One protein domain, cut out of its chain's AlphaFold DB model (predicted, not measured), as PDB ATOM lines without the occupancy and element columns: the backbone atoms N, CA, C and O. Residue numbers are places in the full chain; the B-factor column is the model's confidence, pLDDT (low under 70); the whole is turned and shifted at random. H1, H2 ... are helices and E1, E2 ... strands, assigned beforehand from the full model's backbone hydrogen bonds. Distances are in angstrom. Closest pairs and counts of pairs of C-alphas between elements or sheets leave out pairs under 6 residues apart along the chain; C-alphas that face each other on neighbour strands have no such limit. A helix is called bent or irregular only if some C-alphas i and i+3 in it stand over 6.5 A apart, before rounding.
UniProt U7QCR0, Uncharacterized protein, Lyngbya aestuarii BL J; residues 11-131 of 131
ATOM      1  N   SER A  11     200.380 140.547 193.154       96.50
ATOM      2  CA  SER A  11     200.115 141.820 193.829       96.50
ATOM      3  C   SER A  11     201.306 142.210 194.705       96.50
ATOM      4  O   SER A  11     201.713 141.402 195.548       96.50
ATOM      5  N   PRO A  12     201.871 143.418 194.531       96.69
ATOM      6  CA  PRO A  12     202.906 143.922 195.415       96.69
ATOM      7  C   PRO A  12     202.310 144.393 196.745       96.69
ATOM      8  O   PRO A  12     201.278 145.060 196.780       96.69
ATOM      9  N   ILE A  13     202.999 144.086 197.839       96.44
ATOM     10  CA  ILE A  13     202.795 144.683 199.158       96.44
ATOM     11  C   ILE A  13     204.116 145.346 199.523       96.44
ATOM     12  O   ILE A  13     205.127 144.670 199.702       96.44
ATOM     13  N   VAL A  14     204.112 146.672 199.592       95.62
ATOM     14  CA  VAL A  14     205.300 147.467 199.911       95.62
ATOM     15  C   VAL A  14     205.226 147.855 201.381       95.62
ATOM     16  O   VAL A  14     204.226 148.441 201.795       95.62
ATOM     17  N   ILE A  15     206.252 147.524 202.161       95.31
ATOM     18  CA  ILE A  15     206.290 147.791 203.604       95.31
ATOM     19  C   ILE A  15     207.549 148.547 204.010       95.31
ATOM     20  O   ILE A  15     208.638 148.277 203.497       95.31
ATOM     21  N   ASN A  16     207.391 149.481 204.949       93.50
ATOM     22  CA  ASN A  16     208.531 150.124 205.585       93.50
ATOM     23  C   ASN A  16     209.169 149.119 206.548       93.50
ATOM     24  O   ASN A  16     208.537 148.686 207.507       93.50
ATOM     25  N   SER A  17     210.411 148.745 206.270       92.44
ATOM     26  CA  SER A  17     211.168 147.787 207.077       92.44
ATOM     27  C   SER A  17     212.173 148.441 208.022       92.44
ATOM     28  O   SER A  17     212.889 147.725 208.707       92.44
ATOM     29  N   GLN A  18     212.205 149.774 208.116       94.38
ATOM     30  CA  GLN A  18     213.068 150.491 209.060       94.38
ATOM     31  C   GLN A  18     212.949 149.985 210.515       94.38
ATOM     32  O   GLN A  18     213.984 149.829 211.156       94.38
ATOM     33  N   PRO A  19     211.752 149.653 211.054       94.38
ATOM     34  CA  PRO A  19     211.645 149.107 212.412       94.38
ATOM     35  C   PRO A  19     212.358 147.760 212.623       94.38
ATOM     36  O   PRO A  19     212.534 147.343 213.762       94.38
ATOM     37  N   LEU A  20     212.740 147.072 211.543       94.56
ATOM     38  CA  LEU A  20     213.355 145.744 211.558       94.56
ATOM     39  C   LEU A  20     214.877 145.771 211.336       94.56
ATOM     40  O   LEU A  20     215.484 144.704 211.313       94.56
ATOM     41  N   GLU A  21     215.491 146.944 211.143       89.94
ATOM     42  CA  GLU A  21     216.903 147.078 210.734       89.94
ATOM     43  C   GLU A  21     217.872 146.353 211.681       89.94
ATOM     44  O   GLU A  21     218.685 145.541 211.235       89.94
ATOM     45  N   ASP A  22     217.688 146.527 212.988       91.81
ATOM     46  CA  ASP A  22     218.516 145.903 214.030       91.81
ATOM     47  C   ASP A  22     217.781 144.801 214.816       91.81
ATOM     48  O   ASP A  22     218.301 144.284 215.807       91.81
ATOM     49  N   GLU A  23     216.565 144.426 214.405       95.75
ATOM     50  CA  GLU A  23     215.780 143.419 215.121       95.75
ATOM     51  C   GLU A  23     216.302 142.005 214.829       95.75
ATOM     52  O   GLU A  23     216.507 141.623 213.676       95.75
ATOM     53  N   THR A  24     216.483 141.209 215.882       95.88
ATOM     54  CA  THR A  24     217.041 139.845 215.814       95.88
ATOM     55  C   THR A  24     216.113 138.795 216.428       95.88
ATOM     56  O   THR A  24     216.261 137.599 216.161       95.88
ATOM     57  N   ASP A  25     215.110 139.204 217.211       97.50
ATOM     58  CA  ASP A  25     214.094 138.296 217.724       97.50
ATOM     59  C   ASP A  25     213.122 137.901 216.604       97.50
ATOM     60  O   ASP A  25     212.359 138.705 216.069       97.50
ATOM     61  N   ASN A  26     213.096 136.605 216.281       96.50
ATOM     62  CA  ASN A  26     212.178 136.042 215.290       96.50
ATOM     63  C   ASN A  26     210.699 136.322 215.614       96.50
ATOM     64  O   ASN A  26     209.884 136.352 214.691       96.50
ATOM     65  N   THR A  27     210.345 136.476 216.890       97.88
ATOM     66  CA  THR A  27     208.978 136.795 217.325       97.88
ATOM     67  C   THR A  27     208.634 138.231 216.951       97.88
ATOM     68  O   THR A  27     207.629 138.463 216.279       97.88
ATOM     69  N   ALA A  28     209.507 139.177 217.307       97.62
ATOM     70  CA  ALA A  28     209.359 140.586 216.966       97.62
ATOM     71  C   ALA A  28     209.354 140.801 215.444       97.62
ATOM     72  O   ALA A  28     208.455 141.462 214.928       97.62
ATOM     73  N   ILE A  29     210.258 140.139 214.708       98.06
ATOM     74  CA  ILE A  29     210.270 140.156 213.236       98.06
ATOM     75  C   ILE A  29     208.940 139.649 212.674       98.06
ATOM     76  O   ILE A  29     208.365 140.270 211.778       98.06
ATOM     77  N   ALA A  30     208.437 138.517 213.181       98.12
ATOM     78  CA  ALA A  30     207.179 137.948 212.710       98.12
ATOM     79  C   ALA A  30     206.017 138.921 212.913       98.12
ATOM     80  O   ALA A  30     205.246 139.150 211.975       98.12
ATOM     81  N   GLN A  31     205.896 139.469 214.123       98.12
ATOM     82  CA  GLN A  31     204.802 140.359 214.475       98.12
ATOM     83  C   GLN A  31     204.876 141.660 213.682       98.12
ATOM     84  O   GLN A  31     203.868 142.079 213.122       98.12
ATOM     85  N   GLU A  32     206.053 142.269 213.561       97.50
ATOM     86  CA  GLU A  32     206.188 143.547 212.869       97.50
ATOM     87  C   GLU A  32     205.973 143.411 211.356       97.50
ATOM     88  O   GLU A  32     205.247 144.210 210.762       97.50
ATOM     89  N   LEU A  33     206.462 142.335 210.726       97.38
ATOM     90  CA  LEU A  33     206.096 142.029 209.337       97.38
ATOM     91  C   LEU A  33     204.579 141.853 209.179       97.38
ATOM     92  O   LEU A  33     204.000 142.336 208.206       97.38
ATOM     93  N   CYS A  34     203.920 141.178 210.126       97.31
ATOM     94  CA  CYS A  34     202.468 141.023 210.110       97.31
ATOM     95  C   CYS A  34     201.754 142.372 210.229       97.31
ATOM     96  O   CYS A  34     200.849 142.638 209.437       97.31
ATOM     97  N   ASN A  35     202.194 143.228 211.155       96.12
ATOM     98  CA  ASN A  35     201.656 144.571 211.360       96.12
ATOM     99  C   ASN A  35     201.716 145.380 210.065       96.12
ATOM    100  O   ASN A  35     200.683 145.839 209.580       96.12
ATOM    101  N   GLN A  36     202.902 145.481 209.463       95.94
ATOM    102  CA  GLN A  36     203.118 146.262 208.248       95.94
ATOM    103  C   GLN A  36     202.308 145.718 207.061       95.94
ATOM    104  O   GLN A  36     201.689 146.480 206.318       95.94
ATOM    105  N   ILE A  37     202.252 144.391 206.885       96.00
ATOM    106  CA  ILE A  37     201.454 143.768 205.819       96.00
ATOM    107  C   ILE A  37     199.964 144.069 206.012       96.00
ATOM    108  O   ILE A  37     199.289 144.459 205.057       96.00
ATOM    109  N   TYR A  38     199.439 143.883 207.226       95.62
ATOM    110  CA  TYR A  38     198.018 144.093 207.498       95.62
ATOM    111  C   TYR A  38     197.627 145.562 207.410       95.62
ATOM    112  O   TYR A  38     196.587 145.848 206.834       95.62
ATOM    113  N   GLN A  39     198.460 146.488 207.876       93.69
ATOM    114  CA  GLN A  39     198.207 147.922 207.723       93.69
ATOM    115  C   GLN A  39     198.191 148.347 206.250       93.69
ATOM    116  O   GLN A  39     197.355 149.155 205.850       93.69
ATOM    117  N   THR A  40     199.060 147.769 205.415       93.44
ATOM    118  CA  THR A  40     199.080 148.059 203.973       93.44
ATOM    119  C   THR A  40     197.867 147.483 203.241       93.44
ATOM    120  O   THR A  40     197.317 148.135 202.354       93.44
ATOM    121  N   VAL A  41     197.439 146.264 203.582       93.69
ATOM    122  CA  VAL A  41     196.342 145.570 202.881       93.69
ATOM    123  C   VAL A  41     194.962 145.947 203.434       93.69
ATOM    124  O   VAL A  41     194.003 146.067 202.676       93.69
ATOM    125  N   PHE A  42     194.861 146.157 204.743       93.75
ATOM    126  CA  PHE A  42     193.635 146.437 205.486       93.75
ATOM    127  C   PHE A  42     193.796 147.707 206.344       93.75
ATOM    128  O   PHE A  42     193.715 147.636 207.568       93.75
ATOM    129  N   PRO A  43     193.983 148.896 205.742       88.38
ATOM    130  CA  PRO A  43     194.327 150.122 206.478       88.38
ATOM    131  C   PRO A  43     193.282 150.573 207.511       88.38
ATOM    132  O   PRO A  43     193.589 151.398 208.363       88.38
ATOM    133  N   ASN A  44     192.057 150.047 207.434       89.00
ATOM    134  CA  ASN A  44     190.960 150.362 208.350       89.00
ATOM    135  C   ASN A  44     190.615 149.200 209.304       89.00
ATOM    136  O   ASN A  44     189.619 149.295 210.016       89.00
ATOM    137  N   ASP A  45     191.354 148.085 209.272       86.88
ATOM    138  CA  ASP A  45     191.116 146.946 210.166       86.88
ATOM    139  C   ASP A  45     192.041 147.038 211.383       86.88
ATOM    140  O   ASP A  45     193.261 146.943 211.271       86.88
ATOM    141  N   GLU A  46     191.443 147.215 212.558       83.50
ATOM    142  CA  GLU A  46     192.168 147.256 213.830       83.50
ATOM    143  C   GLU A  46     192.567 145.850 214.320       83.50
ATOM    144  O   GLU A  46     193.385 145.713 215.227       83.50
ATOM    145  N   ASN A  47     192.031 144.782 213.712       89.88
ATOM    146  CA  ASN A  47     192.274 143.401 214.128       89.88
ATOM    147  C   ASN A  47     193.467 142.795 213.385       89.88
ATOM    148  O   ASN A  47     193.324 141.923 212.519       89.88
ATOM    149  N   ILE A  48     194.666 143.231 213.756       92.56
ATOM    150  CA  ILE A  48     195.902 142.610 213.283       92.56
ATOM    151  C   ILE A  48     196.126 141.297 214.054       92.56
ATOM    152  O   ILE A  48     196.117 141.305 215.286       92.56
ATOM    153  N   PRO A  49     196.318 140.151 213.374       95.00
ATOM    154  CA  PRO A  49     196.590 138.888 214.049       95.00
ATOM    155  C   PRO A  49     197.908 138.911 214.825       95.00
ATOM    156  O   PRO A  49     198.912 139.450 214.355       95.00
ATOM    157  N   GLU A  50     197.921 138.228 215.965       96.88
ATOM    158  CA  GLU A  50     199.153 137.938 216.693       96.88
ATOM    159  C   GLU A  50     199.896 136.771 216.028       96.88
ATOM    160  O   GLU A  50     199.323 135.703 215.767       96.88
ATOM    161  N   VAL A  51     201.180 136.972 215.738       97.06
ATOM    162  CA  VAL A  51     202.068 135.960 215.174       97.06
ATOM    163  C   VAL A  51     203.431 136.010 215.854       97.06
ATOM    164  O   VAL A  51     204.047 137.053 216.013       97.06
ATOM    165  N   ASN A  52     203.938 134.832 216.188       96.88
ATOM    166  CA  ASN A  52     205.171 134.645 216.943       96.88
ATOM    167  C   ASN A  52     206.270 133.960 216.116       96.88
ATOM    168  O   ASN A  52     207.353 133.675 216.614       96.88
ATOM    169  N   ASN A  53     205.983 133.587 214.865       97.44
ATOM    170  CA  ASN A  53     206.945 132.930 213.981       97.44
ATOM    171  C   ASN A  53     206.499 132.942 212.511       97.44
ATOM    172  O   ASN A  53     205.331 133.159 212.177       97.44
ATOM    173  N   HIS A  54     207.440 132.599 211.628       96.25
ATOM    174  CA  HIS A  54     207.221 132.473 210.186       96.25
ATOM    175  C   HIS A  54     206.067 131.523 209.813       96.25
ATOM    176  O   HIS A  54     205.347 131.794 208.857       96.25
ATOM    177  N   ALA A  55     205.853 130.422 210.544       97.50
ATOM    178  CA  ALA A  55     204.806 129.455 210.215       97.50
ATOM    179  C   ALA A  55     203.402 130.021 210.472       97.50
ATOM    180  O   ALA A  55     202.479 129.753 209.703       97.50
ATOM    181  N   GLN A  56     203.235 130.821 211.527       98.06
ATOM    182  CA  GLN A  56     201.987 131.533 211.799       98.06
ATOM    183  C   GLN A  56     201.738 132.633 210.765       98.06
ATOM    184  O   GLN A  56     200.652 132.662 210.191       98.06
ATOM    185  N   LEU A  57     202.752 133.439 210.429       97.31
ATOM    186  CA  LEU A  57     202.637 134.438 209.361       97.31
ATOM    187  C   LEU A  57     202.288 133.787 208.008       97.31
ATOM    188  O   LEU A  57     201.373 134.229 207.314       97.31
ATOM    189  N   LYS A  58     202.923 132.657 207.675       96.94
ATOM    190  CA  LYS A  58     202.630 131.872 206.466       96.94
ATOM    191  C   LYS A  58     201.162 131.442 206.373       96.94
ATOM    192  O   LYS A  58     200.587 131.470 205.286       96.94
ATOM    193  N   ARG A  59     200.521 131.072 207.489       97.12
ATOM    194  CA  ARG A  59     199.097 130.674 207.503       97.12
ATOM    195  C   ARG A  59     198.155 131.807 207.088       97.12
ATOM    196  O   ARG A  59     197.037 131.524 206.663       97.12
ATOM    197  N   LEU A  60     198.593 133.063 207.178       96.31
ATOM    198  CA  LEU A  60     197.808 134.233 206.782       96.31
ATOM    199  C   LEU A  60     197.867 134.496 205.266       96.31
ATOM    200  O   LEU A  60     196.963 135.130 204.722       96.31
ATOM    201  N   ILE A  61     198.871 133.960 204.559       96.38
ATOM    202  CA  ILE A  61     199.100 134.209 203.125       96.38
ATOM    203  C   ILE A  61     197.891 133.840 202.247       96.38
ATOM    204  O   ILE A  61     197.515 134.661 201.408       96.38
ATOM    205  N   PRO A  62     197.216 132.681 202.407       96.56
ATOM    206  CA  PRO A  62     196.034 132.365 201.602       96.56
ATOM    207  C   PRO A  62     194.894 133.378 201.772       96.56
ATOM    208  O   PRO A  62     194.218 133.715 200.800       96.56
ATOM    209  N   LYS A  63     194.697 133.900 202.994       94.94
ATOM    210  CA  LYS A  63     193.696 134.942 203.274       94.94
ATOM    211  C   LYS A  63     194.061 136.244 202.556       94.94
ATOM    212  O   LYS A  63     193.190 136.832 201.918       94.94
ATOM    213  N   LEU A  64     195.335 136.644 202.604       95.88
ATOM    214  CA  LEU A  64     195.841 137.821 201.889       95.88
ATOM    215  C   LEU A  64     195.644 137.683 200.372       95.88
ATOM    216  O   LEU A  64     195.086 138.579 199.745       95.88
ATOM    217  N   LYS A  65     196.006 136.531 199.789       96.06
ATOM    218  CA  LYS A  65     195.832 136.253 198.352       96.06
ATOM    219  C   LYS A  65     194.374 136.344 197.913       96.06
ATOM    220  O   LYS A  65     194.073 136.955 196.891       96.06
ATOM    221  N   LYS A  66     193.465 135.770 198.710       96.00
ATOM    222  CA  LYS A  66     192.021 135.835 198.459       96.00
ATOM    223  C   LYS A  66     191.505 137.272 198.502       96.00
ATOM    224  O   LYS A  66     190.699 137.635 197.655       96.00
ATOM    225  N   HIS A  67     191.951 138.070 199.472       94.31
ATOM    226  CA  HIS A  67     191.530 139.466 199.587       94.31
ATOM    227  C   HIS A  67     192.031 140.321 198.416       94.31
ATOM    228  O   HIS A  67     191.253 141.062 197.827       94.31
ATOM    229  N   LEU A  68     193.301 140.161 198.039       94.06
ATOM    230  CA  LEU A  68     193.922 140.883 196.924       94.06
ATOM    231  C   LEU A  68     193.515 140.342 195.541       94.06
ATOM    232  O   LEU A  68     193.937 140.891 194.529       94.06
ATOM    233  N   ASN A  69     192.722 139.264 195.485       95.25
ATOM    234  CA  ASN A  69     192.341 138.563 194.257       95.25
ATOM    235  C   ASN A  69     193.552 138.228 193.356       95.25
ATOM    236  O   ASN A  69     193.565 138.519 192.162       95.25
ATOM    237  N   THR A  70     194.588 137.631 193.951       95.38
ATOM    238  CA  THR A  70     195.895 137.400 193.312       95.38
ATOM    239  C   THR A  70     196.386 135.965 193.508       95.38
ATOM    240  O   THR A  70     196.044 135.307 194.495       95.38
ATOM    241  N   GLN A  71     197.222 135.465 192.595       95.69
ATOM    242  CA  GLN A  71     197.835 134.129 192.705       95.69
ATOM    243  C   GLN A  71     199.104 134.168 193.564       95.69
ATOM    244  O   GLN A  71     199.350 133.286 194.398       95.69
ATOM    245  N   HIS A  72     199.880 135.235 193.407       97.25
ATOM    246  CA  HIS A  72     201.142 135.469 194.086       97.25
ATOM    247  C   HIS A  72     201.124 136.820 194.797       97.25
ATOM    248  O   HIS A  72     200.397 137.748 194.428       97.25
ATOM    249  N   ILE A  73     201.924 136.904 195.853       97.81
ATOM    250  CA  ILE A  73     202.192 138.142 196.573       97.81
ATOM    251  C   ILE A  73     203.686 138.394 196.465       97.81
ATOM    252  O   ILE A  73     204.488 137.485 196.696       97.81
ATOM    253  N   ALA A  74     204.027 139.629 196.127       98.00
ATOM    254  CA  ALA A  74     205.383 140.125 196.172       98.00
ATOM    255  C   ALA A  74     205.537 141.084 197.356       98.00
ATOM    256  O   ALA A  74     204.965 142.170 197.345       98.00
ATOM    257  N   LEU A  75     206.280 140.684 198.384       97.81
ATOM    258  CA  LEU A  75     206.592 141.524 199.535       97.81
ATOM    259  C   LEU A  75     207.860 142.330 199.247       97.81
ATOM    260  O   LEU A  75     208.916 141.755 198.989       97.81
ATOM    261  N   ILE A  76     207.751 143.653 199.289       97.25
ATOM    262  CA  ILE A  76     208.840 144.578 198.973       97.25
ATOM    263  C   ILE A  76     209.165 145.373 200.233       97.25
ATOM    264  O   ILE A  76     208.347 146.164 200.701       97.25
ATOM    265  N   LEU A  77     210.355 145.141 200.779       96.75
ATOM    266  CA  LEU A  77     210.860 145.767 201.995       96.75
ATOM    267  C   LEU A  77     211.761 146.941 201.607       96.75
ATOM    268  O   LEU A  77     212.704 146.755 200.841       96.75
ATOM    269  N   TYR A  78     211.464 148.146 202.093       94.88
ATOM    270  CA  TYR A  78     212.263 149.346 201.819       94.88
ATOM    271  C   TYR A  78     212.657 150.075 203.110       94.88
ATOM    272  O   TYR A  78     212.118 149.777 204.178       94.88
ATOM    273  N   GLN A  79     213.585 151.037 203.006       90.25
ATOM    274  CA  GLN A  79     214.087 151.828 204.144       90.25
ATOM    275  C   GLN A  79     214.795 150.997 205.228       90.25
ATOM    276  O   GLN A  79     214.754 151.339 206.402       90.25
ATOM    277  N   CYS A  80     215.449 149.905 204.838       86.12
ATOM    278  CA  CYS A  80     216.211 149.068 205.754       86.12
ATOM    279  C   CYS A  80     217.410 148.479 205.024       86.12
ATOM    280  O   CYS A  80     217.269 147.975 203.906       86.12
ATOM    281  N   GLU A  81     218.569 148.511 205.671       91.81
ATOM    282  CA  GLU A  81     219.669 147.621 205.342       91.81
ATOM    283  C   GLU A  81     219.494 146.337 206.174       91.81
ATOM    284  O   GLU A  81     219.723 146.348 207.381       91.81
ATOM    285  N   PRO A  82     219.008 145.229 205.581       92.75
ATOM    286  CA  PRO A  82     218.531 144.098 206.363       92.75
ATOM    287  C   PRO A  82     219.685 143.350 207.030       92.75
ATOM    288  O   PRO A  82     220.676 143.009 206.382       92.75
ATOM    289  N   ASN A  83     219.531 143.031 208.314       94.75
ATOM    290  CA  ASN A  83     220.462 142.159 209.019       94.75
ATOM    291  C   ASN A  83     220.273 140.672 208.641       94.75
ATOM    292  O   ASN A  83     219.307 140.265 207.982       94.75
ATOM    293  N   THR A  84     221.206 139.822 209.080       95.69
ATOM    294  CA  THR A  84     221.195 138.383 208.775       95.69
ATOM    295  C   THR A  84     219.967 137.641 209.297       95.69
ATOM    296  O   THR A  84     219.545 136.666 208.666       95.69
ATOM    297  N   ASP A  85     219.380 138.077 210.409       97.50
ATOM    298  CA  ASP A  85     218.209 137.444 211.013       97.50
ATOM    299  C   ASP A  85     216.939 137.755 210.220       97.50
ATOM    300  O   ASP A  85     216.197 136.830 209.878       97.50
ATOM    301  N   LEU A  86     216.745 139.009 209.797       97.25
ATOM    302  CA  LEU A  86     215.653 139.405 208.906       97.25
ATOM    303  C   LEU A  86     215.744 138.685 207.552       97.25
ATOM    304  O   LEU A  86     214.752 138.121 207.078       97.25
ATOM    305  N   ILE A  87     216.938 138.620 206.950       97.19
ATOM    306  CA  ILE A  87     217.173 137.859 205.709       97.19
ATOM    307  C   ILE A  87     216.813 136.382 205.920       97.19
ATOM    308  O   ILE A  87     216.088 135.785 205.116       97.19
ATOM    309  N   SER A  88     217.288 135.779 207.013       97.44
ATOM    310  CA  SER A  88     217.033 134.372 207.337       97.44
ATOM    311  C   SER A  88     215.556 134.094 207.607       97.44
ATOM    312  O   SER A  88     215.048 133.036 207.228       97.44
ATOM    313  N   PHE A  89     214.845 135.033 208.228       98.00
ATOM    314  CA  PHE A  89     213.407 134.952 208.440       98.00
ATOM    315  C   PHE A  89     212.652 135.005 207.108       98.00
ATOM    316  O   PHE A  89     211.856 134.109 206.819       98.00
ATOM    317  N   CYS A  90     212.954 135.986 206.254       97.69
ATOM    318  CA  CYS A  90     212.340 136.126 204.933       97.69
ATOM    319  C   CYS A  90     212.592 134.901 204.039       97.69
ATOM    320  O   CYS A  90     211.675 134.439 203.362       97.69
ATOM    321  N   ARG A  91     213.782 134.284 204.093       97.81
ATOM    322  CA  ARG A  91     214.063 133.025 203.372       97.81
ATOM    323  C   ARG A  91     213.085 131.901 203.727       97.81
ATOM    324  O   ARG A  91     212.708 131.134 202.847       97.81
ATOM    325  N   LYS A  92     212.610 131.827 204.978       97.69
ATOM    326  CA  LYS A  92     211.617 130.819 205.409       97.69
ATOM    327  C   LYS A  92     210.234 131.036 204.777       97.69
ATOM    328  O   LYS A  92     209.442 130.098 204.735       97.69
ATOM    329  N   LEU A  93     209.947 132.244 204.286       97.31
ATOM    330  CA  LEU A  93     208.690 132.615 203.624       97.31
ATOM    331  C   LEU A  93     208.778 132.588 202.088       97.31
ATOM    332  O   LEU A  93     207.751 132.668 201.418       97.31
ATOM    333  N   ALA A  94     209.981 132.447 201.522       95.38
ATOM    334  CA  ALA A  94     210.232 132.586 200.086       95.38
ATOM    335  C   ALA A  94     209.569 131.505 199.206       95.38
ATOM    336  O   ALA A  94     209.469 131.663 197.993       95.38
ATOM    337  N   ASN A  95     209.091 130.408 199.806       93.44
ATOM    338  CA  ASN A  95     208.294 129.400 199.100       93.44
ATOM    339  C   ASN A  95     206.840 129.844 198.866       93.44
ATOM    340  O   ASN A  95     206.152 129.279 198.020       93.44
ATOM    341  N   ASP A  96     206.352 130.821 199.632       95.19
ATOM    342  CA  ASP A  96     204.955 131.258 199.616       95.19
ATOM    343  C   ASP A  96     204.791 132.697 199.096       95.19
ATOM    344  O   ASP A  96     203.716 133.052 198.592       95.19
ATOM    345  N   LEU A  97     205.857 133.499 199.200       97.00
ATOM    346  CA  LEU A  97     205.955 134.897 198.780       97.00
ATOM    347  C   LEU A  97     207.172 135.103 197.874       97.00
ATOM    348  O   LEU A  97     208.238 134.544 198.123       97.00
ATOM    349  N   HIS A  98     207.052 135.995 196.893       97.81
ATOM    350  CA  HIS A  98     208.227 136.604 196.271       97.81
ATOM    351  C   HIS A  98     208.680 137.756 197.157       97.81
ATOM    352  O   HIS A  98     207.859 138.586 197.528       97.81
ATOM    353  N   ILE A  99     209.953 137.806 197.537       97.81
ATOM    354  CA  ILE A  99     210.432 138.802 198.500       97.81
ATOM    355  C   ILE A  99     211.590 139.574 197.887       97.81
ATOM    356  O   ILE A  99     212.547 138.971 197.394       97.81
ATOM    357  N   ALA A 100     211.488 140.897 197.932       97.25
ATOM    358  CA  ALA A 100     212.503 141.818 197.461       97.25
ATOM    359  C   ALA A 100     212.860 142.833 198.549       97.25
ATOM    360  O   ALA A 100     211.974 143.373 199.208       97.25
ATOM    361  N   PHE A 101     214.147 143.124 198.694       97.38
ATOM    362  CA  PHE A 101     214.651 144.212 199.524       97.38
ATOM    363  C   PHE A 101     215.133 145.363 198.643       97.38
ATOM    364  O   PHE A 101     215.783 145.135 197.620       97.38
ATOM    365  N   ILE A 102     214.839 146.594 199.054       96.38
ATOM    366  CA  ILE A 102     215.423 147.806 198.482       96.38
ATOM    367  C   ILE A 102     216.648 148.160 199.320       96.38
ATOM    368  O   ILE A 102     216.518 148.743 200.392       96.38
ATOM    369  N   THR A 103     217.816 147.724 198.860       95.19
ATOM    370  CA  THR A 103     219.071 147.706 199.623       95.19
ATOM    371  C   THR A 103     220.266 147.702 198.677       95.19
ATOM    372  O   THR A 103     220.185 147.221 197.542       95.19
ATOM    373  N   THR A 104     221.389 148.233 199.153       93.12
ATOM    374  CA  THR A 104     222.677 148.127 198.456       93.12
ATOM    375  C   THR A 104     223.373 146.781 198.670       93.12
ATOM    376  O   THR A 104     224.286 146.439 197.915       93.12
ATOM    377  N   GLN A 105     222.939 145.994 199.659       93.81
ATOM    378  CA  GLN A 105     223.468 144.662 199.919       93.81
ATOM    379  C   GLN A 105     223.089 143.691 198.804       93.81
ATOM    380  O   GLN A 105     221.967 143.681 198.294       93.81
ATOM    381  N   ASN A 106     224.030 142.816 198.459       92.25
ATOM    382  CA  ASN A 106     223.760 141.711 197.554       92.25
ATOM    383  C   ASN A 106     223.117 140.559 198.335       92.25
ATOM    384  O   ASN A 106     223.798 139.882 199.107       92.25
ATOM    385  N   ILE A 107     221.818 140.335 198.136       94.62
ATOM    386  CA  ILE A 107     221.087 139.241 198.775       94.62
ATOM    387  C   ILE A 107     220.886 138.120 197.761       94.62
ATOM    388  O   ILE A 107     220.253 138.292 196.722       94.62
ATOM    389  N   GLU A 108     221.410 136.942 198.086       92.19
ATOM    390  CA  GLU A 108     221.291 135.770 197.225       92.19
ATOM    391  C   GLU A 108     219.857 135.224 197.156       92.19
ATOM    392  O   GLU A 108     219.081 135.287 198.122       92.19
ATOM    393  N   ALA A 109     219.562 134.576 196.023       93.12
ATOM    394  CA  ALA A 109     218.337 133.821 195.792       93.12
ATOM    395  C   ALA A 109     218.013 132.865 196.968       93.12
ATOM    396  O   ALA A 109     218.921 132.331 197.610       93.12
ATOM    397  N   PRO A 110     216.724 132.612 197.270       95.81
ATOM    398  CA  PRO A 110     215.533 132.960 196.483       95.81
ATOM    399  C   PRO A 110     214.994 134.384 196.705       95.81
ATOM    400  O   PRO A 110     213.975 134.740 196.115       95.81
ATOM    401  N   LEU A 111     215.643 135.185 197.552       97.19
ATOM    402  CA  LEU A 111     215.289 136.590 197.750       97.19
ATOM    403  C   LEU A 111     215.865 137.443 196.613       97.19
ATOM    404  O   LEU A 111     216.836 137.051 195.967       97.19
ATOM    405  N   ALA A 112     215.262 138.603 196.371       96.75
ATOM    406  CA  ALA A 112     215.795 139.607 195.461       96.75
ATOM    407  C   ALA A 112     216.287 140.834 196.241       96.75
ATOM    408  O   ALA A 112     215.715 141.197 197.270       96.75
ATOM    409  N   SER A 113     217.315 141.499 195.727       96.06
ATOM    410  CA  SER A 113     217.794 142.790 196.221       96.06
ATOM    411  C   SER A 113     217.898 143.772 195.063       96.06
ATOM    412  O   SER A 113     218.412 143.428 193.997       96.06
ATOM    413  N   PHE A 114     217.423 144.993 195.276       95.38
ATOM    414  CA  PHE A 114     217.485 146.076 194.303       95.38
ATOM    415  C   PHE A 114     218.033 147.332 194.985       95.38
ATOM    416  O   PHE A 114     217.470 147.742 195.998       95.38
ATOM    417  N   PRO A 115     219.077 147.982 194.451       94.19
ATOM    418  CA  PRO A 115     219.530 149.252 195.003       94.19
ATOM    419  C   PRO A 115     218.487 150.346 194.756       94.19
ATOM    420  O   PRO A 115     217.779 150.318 193.744       94.19
ATOM    421  N   ASP A 116     218.421 151.328 195.656       90.94
ATOM    422  CA  ASP A 116     217.609 152.524 195.434       90.94
ATOM    423  C   ASP A 116     218.231 153.374 194.316       90.94
ATOM    424  O   ASP A 116     219.366 153.844 194.418       90.94
ATOM    425  N   GLN A 117     217.514 153.498 193.199       91.25
ATOM    426  CA  GLN A 117     218.003 154.127 191.974       91.25
ATOM    427  C   GLN A 117     216.846 154.736 191.164       91.25
ATOM    428  O   GLN A 117     215.702 154.292 191.296       91.25
ATOM    429  N   PRO A 118     217.103 155.714 190.271       91.56
ATOM    430  CA  PRO A 118     216.041 156.471 189.599       91.56
ATOM    431  C   PRO A 118     215.012 155.633 188.823       91.56
ATOM    432  O   PRO A 118     213.853 156.021 188.721       91.56
ATOM    433  N   ASN A 119     215.407 154.480 188.277       91.81
ATOM    434  CA  ASN A 119     214.535 153.570 187.524       91.81
ATOM    435  C   ASN A 119     214.008 152.384 188.357       91.81
ATOM    436  O   ASN A 119     213.489 151.426 187.780       91.81
ATOM    437  N   LEU A 120     214.109 152.438 189.692       93.44
ATOM    438  CA  LEU A 120     213.738 151.342 190.592       93.44
ATOM    439  C   LEU A 120     212.311 150.831 190.354       93.44
ATOM    440  O   LEU A 120     212.099 149.624 190.282       93.44
ATOM    441  N   ILE A 121     211.337 151.728 190.185       93.19
ATOM    442  CA  ILE A 121     209.935 151.344 189.960       93.19
ATOM    443  C   ILE A 121     209.783 150.499 188.689       93.19
ATOM    444  O   ILE A 121     209.104 149.477 188.717       93.19
ATOM    445  N   SER A 122     210.456 150.876 187.598       93.62
ATOM    446  CA  SER A 122     210.432 150.117 186.340       93.62
ATOM    447  C   SER A 122     211.064 148.731 186.504       93.62
ATOM    448  O   SER A 122     210.500 147.729 186.065       93.62
ATOM    449  N   ILE A 123     212.194 148.653 187.214       95.31
ATOM    450  CA  ILE A 123     212.873 147.383 187.511       95.31
ATOM    451  C   ILE A 123     211.967 146.459 188.331       95.31
ATOM    452  O   ILE A 123     211.790 145.294 187.977       95.31
ATOM    453  N   LEU A 124     211.357 146.984 189.394       95.50
ATOM    454  CA  LEU A 124     210.430 146.230 190.233       95.50
ATOM    455  C   LEU A 124     209.192 145.794 189.444       95.50
ATOM    456  O   LEU A 124     208.779 144.647 189.571       95.50
ATOM    457  N   GLN A 125     208.625 146.651 188.592       95.31
ATOM    458  CA  GLN A 125     207.464 146.295 187.771       95.31
ATOM    459  C   GLN A 125     207.774 145.161 186.782       95.31
ATOM    460  O   GLN A 125     206.946 144.263 186.593       95.31
ATOM    461  N   ASN A 126     208.970 145.165 186.184       95.38
ATOM    462  CA  ASN A 126     209.435 144.070 185.333       95.38
ATOM    463  C   ASN A 126     209.595 142.780 186.144       95.38
ATOM    464  O   ASN A 126     209.027 141.758 185.771       95.38
ATOM    465  N   TRP A 127     210.261 142.846 187.301       95.81
ATOM    466  CA  TRP A 127     210.409 141.700 188.199       95.81
ATOM    467  C   TRP A 127     209.057 141.123 188.644       95.81
ATOM    468  O   TRP A 127     208.896 139.909 188.649       95.81
ATOM    469  N   LEU A 128     208.059 141.959 188.951       95.50
ATOM    470  CA  LEU A 128     206.695 141.517 189.283       95.50
ATOM    471  C   LEU A 128     205.998 140.799 188.120       95.50
ATOM    472  O   LEU A 128     205.167 139.925 188.351       95.50
ATOM    473  N   SER A 129     206.297 141.188 186.879       93.44
ATOM    474  CA  SER A 129     205.681 140.617 185.672       93.44
ATOM    475  C   SER A 129     206.227 139.231 185.324       93.44
ATOM    476  O   SER A 129     205.566 138.469 184.623       93.44
ATOM    477  N   GLU A 130     207.408 138.889 185.840       91.19
ATOM    478  CA  GLU A 130     208.037 137.570 185.710       91.19
ATOM    479  C   GLU A 130     207.539 136.555 186.759       91.19
ATOM    480  O   GLU A 130     207.959 135.395 186.734       91.19
ATOM    481  N   ARG A 131     206.676 136.979 187.694       85.75
ATOM    482  CA  ARG A 131     206.157 136.170 188.808       85.75
ATOM    483  C   ARG A 131     204.684 135.815 188.647       85.75
ATOM    484  O   ARG A 131     203.877 136.712 188.303       85.75
TER     485      ARG A 131
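What this domain is: This is residues 11 to 131 of the 131 residues of an uncharacterized protein of Lyngbya aestuarii BL J (UniProt U7QCR0). A twisted sheet of four parallel strands has three helices, H1, H2 and H3, over one face and a single helix, H4, over the other, making three layers. H1 and H2 run nearly parallel, side by side, while H3 is set at a steep angle to both. The printed part has 121 residues, with four named helices and four named strands in the order E1 H1 H2 E2 H3 E3 E4 H4; the sheet's order is E1 E2 E3 E4, and the class is mixed, helices and strands. The whole is compact, with a radius of gyration of the C-alphas of 13.5 A, and rounded, spanning 36 by 33 by 25 A.

Where its parts are: The sheet holds E1, residues 11 to 16, 16.7 A long from C-alpha 11 at (200.115, 141.820, 193.829); E2, residues 72 to 78, 19.4 A; E3, residues 98 to 102, 13.5 A; and E4, residues 112 to 114, 6.8 A. H1 is residues 26 to 41, 22.3 A, beginning at C-alpha 26 at (212.178, 136.042, 215.290). H2 is residues 54 to 67, 20.2 A, and is irregular, but only just: C-alphas 59 and 62 are 6.9 A apart. H3 is residues 84 to 93, 14.7 A. H4 is residues 120 to 129, 14.3 A, ending at C-alpha 129 at (205.681, 140.617, 185.672).

How they stand to each other: E1 and E2 are parallel at 23 degrees, with N 13 and O 74 within hydrogen-bond range at 2.8 A. E2 and E3 are parallel at 17 degrees, with N 75 and O 98 at 2.8 A. E3 and E4 are parallel at 27 degrees, with N 101 and O 112 at 2.9 A. E1, H1 H2, E2 and E2, H3, E3 are strand-helix-strand units, parallel neighbour strands with helices between, both with right-handed crossovers. H1 is on the sheet at a height of 9.9 A; its closest C-alphas to E1 are Gln 36 and Ile 15, 5.8 A. H4, on the opposite face from H1, has a height of 8.6 A and runs along the strands, at 13 degrees to E2 on the local plane. H1 and H2 touch at a shallow tilt of 9 degrees, the same way, closest at the C-alphas of Ala 30 and His 54, 6.0 A. H3 touches residues 26 to 29 of H1 at a steep tilt of 60 degrees, with the C-alphas of Ile 29 and Leu 86 closest, 6.9 A. H3 touches residues 54 to 58 of H2 at a steep tilt of 52 degrees, with the C-alphas of His 54 and Lys 92 closest, 6.7 A. H4 is apart from H1, H2 and H3. Every O i to N i+4 pair is within hydrogen-bond range in H1 and H4, against 6 of 10 in H2 and 4 of 6 in H3.

The domain as a whole: The C-alphas farthest apart, of Glu 50 and Pro 118, are 36.9 A apart. The printed part has no cut; the link from H1 to H2, residues 42 to 53, is long. Mean pLDDT of the printed part is 95.0, and no printed residue is under 70.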